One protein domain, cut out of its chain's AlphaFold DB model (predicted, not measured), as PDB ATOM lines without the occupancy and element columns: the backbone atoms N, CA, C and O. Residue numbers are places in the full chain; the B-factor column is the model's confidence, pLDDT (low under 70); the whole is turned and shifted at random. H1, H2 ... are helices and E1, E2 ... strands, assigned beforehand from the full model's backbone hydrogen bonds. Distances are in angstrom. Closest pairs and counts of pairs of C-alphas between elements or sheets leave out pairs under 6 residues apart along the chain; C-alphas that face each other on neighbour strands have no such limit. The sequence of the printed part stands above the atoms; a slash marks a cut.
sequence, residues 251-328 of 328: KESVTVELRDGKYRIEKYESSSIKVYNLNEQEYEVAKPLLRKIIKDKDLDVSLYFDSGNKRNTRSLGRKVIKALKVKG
ATOM      1  N   LYS A 251     138.111 190.472 131.362       86.69
ATOM      2  CA  LYS A 251     137.656 191.606 132.169       86.69
ATOM      3  C   LYS A 251     137.045 191.162 133.493       86.69
ATOM      4  O   LYS A 251     137.205 191.822 134.514       86.69
ATOM      5  N   GLU A 252     136.265 190.083 133.471       87.38
ATOM      6  CA  GLU A 252     135.614 189.542 134.663       87.38
ATOM      7  C   GLU A 252     135.467 188.026 134.559       87.38
ATOM      8  O   GLU A 252     135.079 187.513 133.513       87.38
ATOM      9  N   SER A 253     135.663 187.316 135.667       90.56
ATOM     10  CA  SER A 253     135.318 185.901 135.767       90.56
ATOM     11  C   SER A 253     134.594 185.592 137.077       90.56
ATOM     12  O   SER A 253     134.673 186.348 138.050       90.56
ATOM     13  N   VAL A 254     133.826 184.505 137.084       92.06
ATOM     14  CA  VAL A 254     133.216 183.940 138.292       92.06
ATOM     15  C   VAL A 254     133.196 182.424 138.177       92.06
ATOM     16  O   VAL A 254     132.942 181.882 137.102       92.06
ATOM     17  N   THR A 255     133.469 181.739 139.282       91.44
ATOM     18  CA  THR A 255     133.413 180.276 139.338       91.44
ATOM     19  C   THR A 255     132.112 179.839 139.994       91.44
ATOM     20  O   THR A 255     131.682 180.437 140.977       91.44
ATOM     21  N   VAL A 256     131.479 178.805 139.451       90.88
ATOM     22  CA  VAL A 256     130.231 178.235 139.952       90.88
ATOM     23  C   VAL A 256     130.330 176.717 139.981       90.88
ATOM     24  O   VAL A 256     130.772 176.091 139.025       90.88
ATOM     25  N   GLU A 257     129.911 176.123 141.090       90.44
ATOM     26  CA  GLU A 257     129.881 174.673 141.263       90.44
ATOM     27  C   GLU A 257     128.453 174.159 141.081       90.44
ATOM     28  O   GLU A 257     127.537 174.606 141.779       90.44
ATOM     29  N   LEU A 258     128.251 173.269 140.117       87.06
ATOM     30  CA  LEU A 258     126.998 172.558 139.873       87.06
ATOM     31  C   LEU A 258     127.147 171.097 140.312       87.06
ATOM     32  O   LEU A 258     128.224 170.658 140.703       87.06
ATOM     33  N   ARG A 259     126.057 170.325 140.242       79.44
ATOM     34  CA  ARG A 259     126.076 168.900 140.620       79.44
ATOM     35  C   ARG A 259     126.995 168.054 139.736       79.44
ATOM     36  O   ARG A 259     127.458 167.015 140.185       79.44
ATOM     37  N   ASP A 260     127.203 168.471 138.494       80.19
ATOM     38  CA  ASP A 260     127.965 167.751 137.474       80.19
ATOM     39  C   ASP A 260     129.358 168.329 137.212       80.19
ATOM     40  O   ASP A 260     130.094 167.778 136.402       80.19
ATOM     41  N   GLY A 261     129.754 169.398 137.904       85.44
ATOM     42  CA  GLY A 261     131.096 169.937 137.736       85.44
ATOM     43  C   GLY A 261     131.271 171.363 138.223       85.44
ATOM     44  O   GLY A 261     130.330 172.040 138.650       85.44
ATOM     45  N   LYS A 262     132.516 171.828 138.146       87.25
ATOM     46  CA  LYS A 262     132.908 173.188 138.495       87.25
ATOM     47  C   LYS A 262     133.189 173.970 137.219       87.25
ATOM     48  O   LYS A 262     133.990 173.555 136.392       87.25
ATOM     49  N   TYR A 263     132.560 175.129 137.071       89.12
ATOM     50  CA  TYR A 263     132.611 175.918 135.844       89.12
ATOM     51  C   TYR A 263     133.114 177.331 136.113       89.12
ATOM     52  O   TYR A 263     132.721 177.959 137.095       89.12
ATOM     53  N   ARG A 264     133.937 177.872 135.213       89.19
ATOM     54  CA  ARG A 264     134.384 179.267 135.218       89.19
ATOM     55  C   ARG A 264     133.710 180.023 134.079       89.19
ATOM     56  O   ARG A 264     133.906 179.714 132.912       89.19
ATOM     57  N   ILE A 265     132.895 181.014 134.419       92.81
ATOM     58  CA  ILE A 265     132.265 181.912 133.450       92.81
ATOM     59  C   ILE A 265     133.191 183.110 133.266       92.81
ATOM     60  O   ILE A 265     133.517 183.786 134.239       92.81
ATOM     61  N   GLU A 266     133.579 183.393 132.029       90.12
ATOM     62  CA  GLU A 266     134.524 184.449 131.675       90.12
ATOM     63  C   GLU A 266     133.863 185.469 130.758       90.12
ATOM     64  O   GLU A 266     133.187 185.122 129.786       90.12
ATOM     65  N   LYS A 267     134.080 186.745 131.061       88.81
ATOM     66  CA  LYS A 267     133.695 187.886 130.245       88.81
ATOM     67  C   LYS A 267     134.955 188.605 129.791       88.81
ATOM     68  O   LYS A 267     135.715 189.108 130.614       88.81
ATOM     69  N   TYR A 268     135.095 188.713 128.483       86.31
ATOM     70  CA  TYR A 268     136.226 189.347 127.820       86.31
ATOM     71  C   TYR A 268     135.954 190.837 127.547       86.31
ATOM     72  O   TYR A 268     134.806 191.294 127.657       86.31
ATOM     73  N   GLU A 269     136.981 191.605 127.179       81.94
ATOM     74  CA  GLU A 269     136.839 193.023 126.804       81.94
ATOM     75  C   GLU A 269     135.877 193.235 125.630       81.94
ATOM     76  O   GLU A 269     135.007 194.110 125.689       81.94
ATOM     77  N   SER A 270     135.909 192.333 124.644       79.38
ATOM     78  CA  SER A 270     134.951 192.247 123.527       79.38
ATOM     79  C   SER A 270     133.488 192.004 123.949       79.38
ATOM     80  O   SER A 270     132.590 191.886 123.111       79.38
ATOM     81  N   SER A 271     133.207 191.907 125.255       83.31
ATOM     82  CA  SER A 271     131.910 191.548 125.849       83.31
ATOM     83  C   SER A 271     131.421 190.136 125.515       83.31
ATOM     84  O   SER A 271     130.271 189.790 125.811       83.31
ATOM     85  N   SER A 272     132.279 189.313 124.914       85.12
ATOM     86  CA  SER A 272     132.034 187.892 124.694       85.12
ATOM     87  C   SER A 272     132.042 187.128 126.019       85.12
ATOM     88  O   SER A 272     132.741 187.503 126.961       85.12
ATOM     89  N   ILE A 273     131.226 186.071 126.087       89.00
ATOM     90  CA  ILE A 273     131.085 185.209 127.263       89.00
ATOM     91  C   ILE A 273     131.501 183.795 126.876       89.00
ATOM     92  O   ILE A 273     130.903 183.229 125.956       89.00
ATOM     93  N   LYS A 274     132.467 183.230 127.600       87.31
ATOM     94  CA  LYS A 274     132.826 181.808 127.531       87.31
ATOM     95  C   LYS A 274     132.537 181.139 128.874       87.31
ATOM     96  O   LYS A 274     132.507 181.804 129.910       87.31
ATOM     97  N   VAL A 275     132.271 179.838 128.844       86.38
ATOM     98  CA  VAL A 275     132.145 179.020 130.054       86.38
ATOM     99  C   VAL A 275     133.139 177.880 129.936       86.38
ATOM    100  O   VAL A 275     133.136 177.185 128.931       86.38
ATOM    101  N   TYR A 276     134.007 177.738 130.926       81.94
ATOM    102  CA  TYR A 276     135.077 176.752 130.967       81.94
ATOM    103  C   TYR A 276     134.764 175.708 132.038       81.94
ATOM    104  O   TYR A 276     134.507 176.075 133.187       81.94
ATOM    105  N   ASN A 277     134.738 174.434 131.671       81.12
ATOM    106  CA  ASN A 277     134.600 173.315 132.591       81.12
ATOM    107  C   ASN A 277     135.965 173.034 133.235       81.12
ATOM    108  O   ASN A 277     136.909 172.623 132.571       81.12
ATOM    109  N   LEU A 278     136.083 173.274 134.541       71.75
ATOM    110  CA  LEU A 278     137.332 173.071 135.281       71.75
ATOM    111  C   LEU A 278     137.624 171.590 135.548       71.75
ATOM    112  O   LEU A 278     138.768 171.260 135.849       71.75
ATOM    113  N   ASN A 279     136.617 170.717 135.460       74.88
ATOM    114  CA  ASN A 279     136.794 169.283 135.662       74.88
ATOM    115  C   ASN A 279     137.367 168.624 134.401       74.88
ATOM    116  O   ASN A 279     138.308 167.844 134.495       74.88
ATOM    117  N   GLU A 280     136.812 168.964 133.237       69.69
ATOM    118  CA  GLU A 280     137.193 168.397 131.932       69.69
ATOM    119  C   GLU A 280     138.266 169.230 131.212       69.69
ATOM    120  O   GLU A 280     138.818 168.798 130.209       69.69
ATOM    121  N   GLN A 281     138.603 170.404 131.756       69.25
ATOM    122  CA  GLN A 281     139.589 171.343 131.208       69.25
ATOM    123  C   GLN A 281     139.272 171.832 129.784       69.25
ATOM    124  O   GLN A 281     140.172 172.192 129.026       69.25
ATOM    125  N   GLU A 282     137.990 171.944 129.446       66.94
ATOM    126  CA  GLU A 282     137.524 172.384 128.129       66.94
ATOM    127  C   GLU A 282     136.466 173.489 128.208       66.94
ATOM    128  O   GLU A 282     135.881 173.763 129.258       66.94
ATOM    129  N   TYR A 283     136.211 174.167 127.086       76.62
ATOM    130  CA  TYR A 283     135.149 175.166 127.012       76.62
ATOM    131  C   TYR A 283     133.826 174.571 126.543       76.62
ATOM    132  O   TYR A 283     133.745 173.874 125.538       76.62
ATOM    133  N   GLU A 284     132.765 175.009 127.201       79.56
ATOM    134  CA  GLU A 284     131.409 174.515 127.036       79.56
ATOM    135  C   GLU A 284     130.517 175.480 126.257       79.56
ATOM    136  O   GLU A 284     130.722 176.704 126.212       79.56
ATOM    137  N   VAL A 285     129.433 174.942 125.691       75.56
ATOM    138  CA  VAL A 285     128.430 175.771 125.017       75.56
ATOM    139  C   VAL A 285     127.736 176.661 126.052       75.56
ATOM    140  O   VAL A 285     126.885 176.236 126.833       75.56
ATOM    141  N   ALA A 286     128.063 177.954 126.026       82.94
ATOM    142  CA  ALA A 286     127.698 178.875 127.097       82.94
ATOM    143  C   ALA A 286     126.179 179.005 127.338       82.94
ATOM    144  O   ALA A 286     125.734 179.065 128.478       82.94
ATOM    145  N   LYS A 287     125.341 179.078 126.295       84.75
ATOM    146  CA  LYS A 287     123.918 179.446 126.466       84.75
ATOM    147  C   LYS A 287     123.077 178.389 127.212       84.75
ATOM    148  O   LYS A 287     122.326 178.796 128.102       84.75
ATOM    149  N   PRO A 288     123.148 177.081 126.890       84.19
ATOM    150  CA  PRO A 288     122.508 176.035 127.691       84.19
ATOM    151  C   PRO A 288     123.022 176.005 129.131       84.19
ATOM    152  O   PRO A 288     122.217 175.995 130.061       84.19
ATOM    153  N   LEU A 289     124.342 176.091 129.318       87.44
ATOM    154  CA  LEU A 289     124.960 176.005 130.637       87.44
ATOM    155  C   LEU A 289     124.605 177.208 131.526       87.44
ATOM    156  O   LEU A 289     124.240 177.034 132.681       87.44
ATOM    157  N   LEU A 290     124.558 178.426 130.975       91.12
ATOM    158  CA  LEU A 290     124.074 179.615 131.689       91.12
ATOM    159  C   LEU A 290     122.623 179.461 132.168       91.12
ATOM    160  O   LEU A 290     122.297 179.888 133.272       91.12
ATOM    161  N   ARG A 291     121.740 178.843 131.371       90.38
ATOM    162  CA  ARG A 291     120.354 178.563 131.794       90.38
ATOM    163  C   ARG A 291     120.302 177.533 132.914       90.38
ATOM    164  O   ARG A 291     119.505 177.686 133.835       90.38
ATOM    165  N   LYS A 292     121.150 176.508 132.827       90.00
ATOM    166  CA  LYS A 292     121.294 175.504 133.878       90.00
ATOM    167  C   LYS A 292     121.749 176.148 135.186       90.00
ATOM    168  O   LYS A 292     121.096 175.956 136.202       90.00
ATOM    169  N   ILE A 293     122.768 177.006 135.135       91.06
ATOM    170  CA  ILE A 293     123.276 177.755 136.292       91.06
ATOM    171  C   ILE A 293     122.179 178.616 136.929       91.06
ATOM    172  O   ILE A 293     122.044 178.612 138.149       91.06
ATOM    173  N   ILE A 294     121.376 179.325 136.124       91.19
ATOM    174  CA  ILE A 294     120.249 180.131 136.632       91.19
ATOM    175  C   ILE A 294     119.277 179.265 137.434       91.19
ATOM    176  O   ILE A 294     118.880 179.659 138.526       91.19
ATOM    177  N   LYS A 295     118.924 178.088 136.909       89.69
ATOM    178  CA  LYS A 295     117.996 177.162 137.561       89.69
ATOM    179  C   LYS A 295     118.596 176.539 138.825       89.69
ATOM    180  O   LYS A 295     117.951 176.541 139.864       89.69
ATOM    181  N   ASP A 296     119.824 176.036 138.745       89.31
ATOM    182  CA  ASP A 296     120.463 175.287 139.834       89.31
ATOM    183  C   ASP A 296     120.882 176.184 141.005       89.31
ATOM    184  O   ASP A 296     120.898 175.739 142.152       89.31
ATOM    185  N   LYS A 297     121.227 177.449 140.734       88.00
ATOM    186  CA  LYS A 297     121.588 178.439 141.764       88.00
ATOM    187  C   LYS A 297     120.441 179.366 142.149       88.00
ATOM    188  O   LYS A 297     120.662 180.281 142.947       88.00
ATOM    189  N   ASP A 298     119.247 179.132 141.605       88.31
ATOM    190  CA  ASP A 298     118.046 179.932 141.845       88.31
ATOM    191  C   ASP A 298     118.324 181.438 141.671       88.31
ATOM    192  O   ASP A 298     118.171 182.256 142.581       88.31
ATOM    193  N   LEU A 299     118.922 181.803 140.535       89.75
ATOM    194  CA  LEU A 299     119.308 183.187 140.262       89.75
ATOM    195  C   LEU A 299     118.102 183.973 139.748       89.75
ATOM    196  O   LEU A 299     117.451 183.545 138.795       89.75
ATOM    197  N   ASP A 300     117.884 185.173 140.291       89.00
ATOM    198  CA  ASP A 300     116.893 186.124 139.775       89.00
ATOM    199  C   ASP A 300     117.377 186.765 138.457       89.00
ATOM    200  O   ASP A 300     117.849 187.904 138.382       89.00
ATOM    201  N   VAL A 301     117.372 185.961 137.393       89.69
ATOM    202  CA  VAL A 301     117.811 186.347 136.052       89.69
ATOM    203  C   VAL A 301     116.766 185.908 135.032       89.69
ATOM    204  O   VAL A 301     116.693 184.745 134.639       89.69
ATOM    205  N   SER A 302     115.997 186.873 134.525       88.88
ATOM    206  CA  SER A 302     115.038 186.625 133.445       88.88
ATOM    207  C   SER A 302     115.728 186.211 132.141       88.88
ATOM    208  O   SER A 302     116.689 186.842 131.687       88.88
ATOM    209  N   LEU A 303     115.179 185.184 131.482       88.12
ATOM    210  CA  LEU A 303     115.607 184.726 130.154       88.12
ATOM    211  C   LEU A 303     115.195 185.679 129.020       88.12
ATOM    212  O   LEU A 303     115.681 185.540 127.892       88.12
ATOM    213  N   TYR A 304     114.324 186.641 129.318       84.69
ATOM    214  CA  TYR A 304     113.747 187.578 128.367       84.69
ATOM    215  C   TYR A 304     114.111 189.024 128.736       84.69
ATOM    216  O   TYR A 304     114.502 189.344 129.864       84.69
ATOM    217  N   PHE A 305     114.071 189.898 127.739       80.62
ATOM    218  CA  PHE A 305     114.014 191.341 127.939       80.62
ATOM    219  C   PHE A 305     112.573 191.762 128.237       80.62
ATOM    220  O   PHE A 305     111.640 191.036 127.903       80.62
ATOM    221  N   ASP A 306     112.396 192.961 128.787       78.00
ATOM    222  CA  ASP A 306     111.069 193.525 129.085       78.00
ATOM    223  C   ASP A 306     110.232 193.724 127.806       78.00
ATOM    224  O   ASP A 306     109.008 193.711 127.839       78.00
ATOM    225  N   SER A 307     110.898 193.802 126.647       74.88
ATOM    226  CA  SER A 307     110.287 193.794 125.312       74.88
ATOM    227  C   SER A 307     109.800 192.416 124.835       74.88
ATOM    228  O   SER A 307     109.384 192.283 123.688       74.88
ATOM    229  N   GLY A 308     109.911 191.366 125.655       77.06
ATOM    230  CA  GLY A 308     109.517 189.990 125.321       77.06
ATOM    231  C   GLY A 308     110.547 189.197 124.503       77.06
ATOM    232  O   GLY A 308     110.411 187.986 124.336       77.06
ATOM    233  N   ASN A 309     111.624 189.831 124.029       77.94
ATOM    234  CA  ASN A 309     112.668 189.159 123.248       77.94
ATOM    235  C   ASN A 309     113.585 188.280 124.115       77.94
ATOM    236  O   ASN A 309     113.974 188.659 125.221       77.94
ATOM    237  N   LYS A 310     114.010 187.118 123.598       84.81
ATOM    238  CA  LYS A 310     114.960 186.222 124.291       84.81
ATOM    239  C   LYS A 310     116.338 186.874 124.421       84.81
ATOM    240  O   LYS A 310     116.886 187.393 123.449       84.81
ATOM    241  N   ARG A 311     116.963 186.756 125.596       85.38
ATOM    242  CA  ARG A 311     118.344 187.213 125.806       85.38
ATOM    243  C   ARG A 311     119.343 186.398 124.973       85.38
ATOM    244  O   ARG A 311     119.216 185.177 124.802       85.38
ATOM    245  N   ASN A 312     120.351 187.087 124.443       84.38
ATOM    246  CA  ASN A 312     121.498 186.460 123.789       84.38
ATOM    247  C   ASN A 312     122.549 186.050 124.838       84.38
ATOM    248  O   ASN A 312     122.435 186.398 126.013       84.38
ATOM    249  N   THR A 313     123.561 185.282 124.432       84.44
ATOM    250  CA  THR A 313     124.577 184.740 125.353       84.44
ATOM    251  C   THR A 313     125.323 185.843 126.106       84.44
ATOM    252  O   THR A 313     125.547 185.713 127.305       84.44
ATOM    253  N   ARG A 314     125.630 186.967 125.441       87.81
ATOM    254  CA  ARG A 314     126.336 188.107 126.049       87.81
ATOM    255  C   ARG A 314     125.503 188.776 127.145       87.81
ATOM    256  O   ARG A 314     125.979 188.970 128.262       87.81
ATOM    257  N   SER A 315     124.245 189.107 126.847       87.88
ATOM    258  CA  SER A 315     123.365 189.794 127.798       87.88
ATOM    259  C   SER A 315     122.938 188.891 128.955       87.88
ATOM    260  O   SER A 315     122.843 189.368 130.088       87.88
ATOM    261  N   LEU A 316     122.728 187.598 128.687       90.56
ATOM    262  CA  LEU A 316     122.428 186.603 129.711       90.56
ATOM    263  C   LEU A 316     123.644 186.359 130.613       90.56
ATOM    264  O   LEU A 316     123.531 186.492 131.827       90.56
ATOM    265  N   GLY A 317     124.820 186.102 130.031       89.94
ATOM    266  CA  GLY A 317     126.058 185.859 130.773       89.94
ATOM    267  C   GLY A 317     126.439 187.022 131.687       89.94
ATOM    268  O   GLY A 317     126.734 186.809 132.857       89.94
ATOM    269  N   ARG A 318     126.310 188.273 131.219       92.12
ATOM    270  CA  ARG A 318     126.549 189.463 132.057       92.12
ATOM    271  C   ARG A 318     125.640 189.515 133.291       92.12
ATOM    272  O   ARG A 318     126.094 189.910 134.363       92.12
ATOM    273  N   LYS A 319     124.359 189.157 133.147       92.44
ATOM    274  CA  LYS A 319     123.405 189.125 134.267       92.44
ATOM    275  C   LYS A 319     123.716 187.983 135.231       92.44
ATOM    276  O   LYS A 319     123.692 188.219 136.431       92.44
ATOM    277  N   VAL A 320     124.075 186.808 134.713       93.50
ATOM    278  CA  VAL A 320     124.484 185.653 135.527       93.50
ATOM    279  C   VAL A 320     125.743 185.963 136.336       93.50
ATOM    280  O   VAL A 320     125.728 185.767 137.546       93.50
ATOM    281  N   ILE A 321     126.790 186.529 135.719       92.56
ATOM    282  CA  ILE A 321     128.015 186.937 136.431       92.56
ATOM    283  C   ILE A 321     127.679 187.921 137.557       92.56
ATOM    284  O   ILE A 321     128.139 187.751 138.683       92.56
ATOM    285  N   LYS A 322     126.841 188.929 137.274       91.94
ATOM    286  CA  LYS A 322     126.423 189.907 138.286       91.94
ATOM    287  C   LYS A 322     125.634 189.252 139.424       91.94
ATOM    288  O   LYS A 322     125.894 189.567 140.575       91.94
ATOM    289  N   ALA A 323     124.693 188.363 139.111       91.06
ATOM    290  CA  ALA A 323     123.877 187.682 140.114       91.06
ATOM    291  C   ALA A 323     124.719 186.762 141.009       91.06
ATOM    292  O   ALA A 323     124.558 186.787 142.223       91.06
ATOM    293  N   LEU A 324     125.664 186.013 140.431       90.56
ATOM    294  CA  LEU A 324     126.568 185.144 141.189       90.56
ATOM    295  C   LEU A 324     127.495 185.936 142.119       90.56
ATOM    296  O   LEU A 324     127.674 185.530 143.256       90.56
ATOM    297  N   LYS A 325     128.015 187.088 141.676       87.31
ATOM    298  CA  LYS A 325     128.836 187.983 142.516       87.31
ATOM    299  C   LYS A 325     128.071 188.651 143.666       87.31
ATOM    300  O   LYS A 325     128.701 189.201 144.551       87.31
ATOM    301  N   VAL A 326     126.739 188.700 143.603       83.69
ATOM    302  CA  VAL A 326     125.893 189.252 144.680       83.69
ATOM    303  C   VAL A 326     125.486 188.161 145.675       83.69
ATOM    304  O   VAL A 326     125.204 188.464 146.829       83.69
ATOM    305  N   LYS A 327     125.421 186.902 145.224       73.69
ATOM    306  CA  LYS A 327     125.004 185.746 146.032       73.69
ATOM    307  C   LYS A 327     126.161 185.040 146.754       73.69
ATOM    308  O   LYS A 327     125.882 184.256 147.655       73.69
ATOM    309  N   GLY A 328     127.402 185.258 146.321       56.19
ATOM    310  CA  GLY A 328     128.629 184.783 146.973       56.19
ATOM    311  C   GLY A 328     129.364 185.927 147.640       56.19
ATOM    312  O   GLY A 328     130.032 185.648 148.656       56.19
TER     313      GLY A 328
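What this domain is: This is residues 251 to 328 of the 328 residues of an uncharacterized protein of Halanaerobium sp. MDAL1 (UniProt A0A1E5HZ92). Picture one twisted sheet of four strands with two helices side by side over one face, the other face bare. A long loop, residues 297 to 312, joins the helices on the side away from the sheet and makes one end of the longest axis. The printed part has 78 residues, with four named strands and then two named helices in the order E1 E2 E3 E4 H1 H2; the sheet runs E1 - E2 - E3 - E4, antiparallel throughout, and the class is mixed, helices and strands. The whole is compact, with a radius of gyration of the C-alphas of 11.8 A and spans of 37 by 28 by 22 A.

How they stand to each other: Begin with E1, residues 251 to 258, and E2, residues 261 to 268, an antiparallel hairpin at 164 degrees; look for N 254 and O 265, 3.0 A apart and within hydrogen-bond range. E3, residues 273 to 277, forms the next hairpin with E2, where N 264 and O 276 are 2.8 A apart. E4, residues 282 to 284, forms a hairpin with E3, and there N 284 and O 275 are 2.8 A apart. Together they are a meander, each strand the antiparallel neighbour of the one before. E1 and E4 are the edge strands and stand apart. H1, residues 286 to 296, is on the sheet at a height of 9.2 A and runs slantwise to the strands, at 54 degrees to E1 on the local plane; its closest C-alpha pair with E3 is Val 275 and Ala 286, 5.3 A. H2, residues 313 to 327, is on the same face at a height of 8.7 A and runs across the strands, at 72 degrees to E1 on the local plane; its closest C-alpha pair with E1 is Val 254 and Ile 321, 6.3 A. This gives two layers, helices on one face of a sheet. H1 and H2 touch, closest at the C-alphas of Lys 287 and Thr 313, 5.4 A, and run the same way at a shallow tilt of 32 degrees, only just short of steep. In both helices every O i to N i+4 pair is within hydrogen-bond range.

Where its parts are: Find C-alpha 251 at (137.656, 191.606, 132.169); from there E1 runs 23.1 A to C-alpha 258. E2 returns over 22.4 A, E3 covers 13.5 A and E4 6.6 A. H1 starts at C-alpha 286, (127.698, 178.875, 127.097), and is 15.1 A long. H2 is 20.7 A long and ends at C-alpha 327, (125.004, 185.746, 146.032).

The domain as a whole: The two C-alphas farthest apart are those of Glu 280 and Ser 307, 37.6 A. The sheet is only just strongly twisted, with C-alphas up to 4.3 A off its best plane. The link from H1 to H2 is long, 16 residues; the other links are tight. The printed part has no cut and ends at Gly 328, the chain's last residue. The mean pLDDT of the printed part is 85.0; look for values under 70 at residues 280 to 282 and residue 328 of this model.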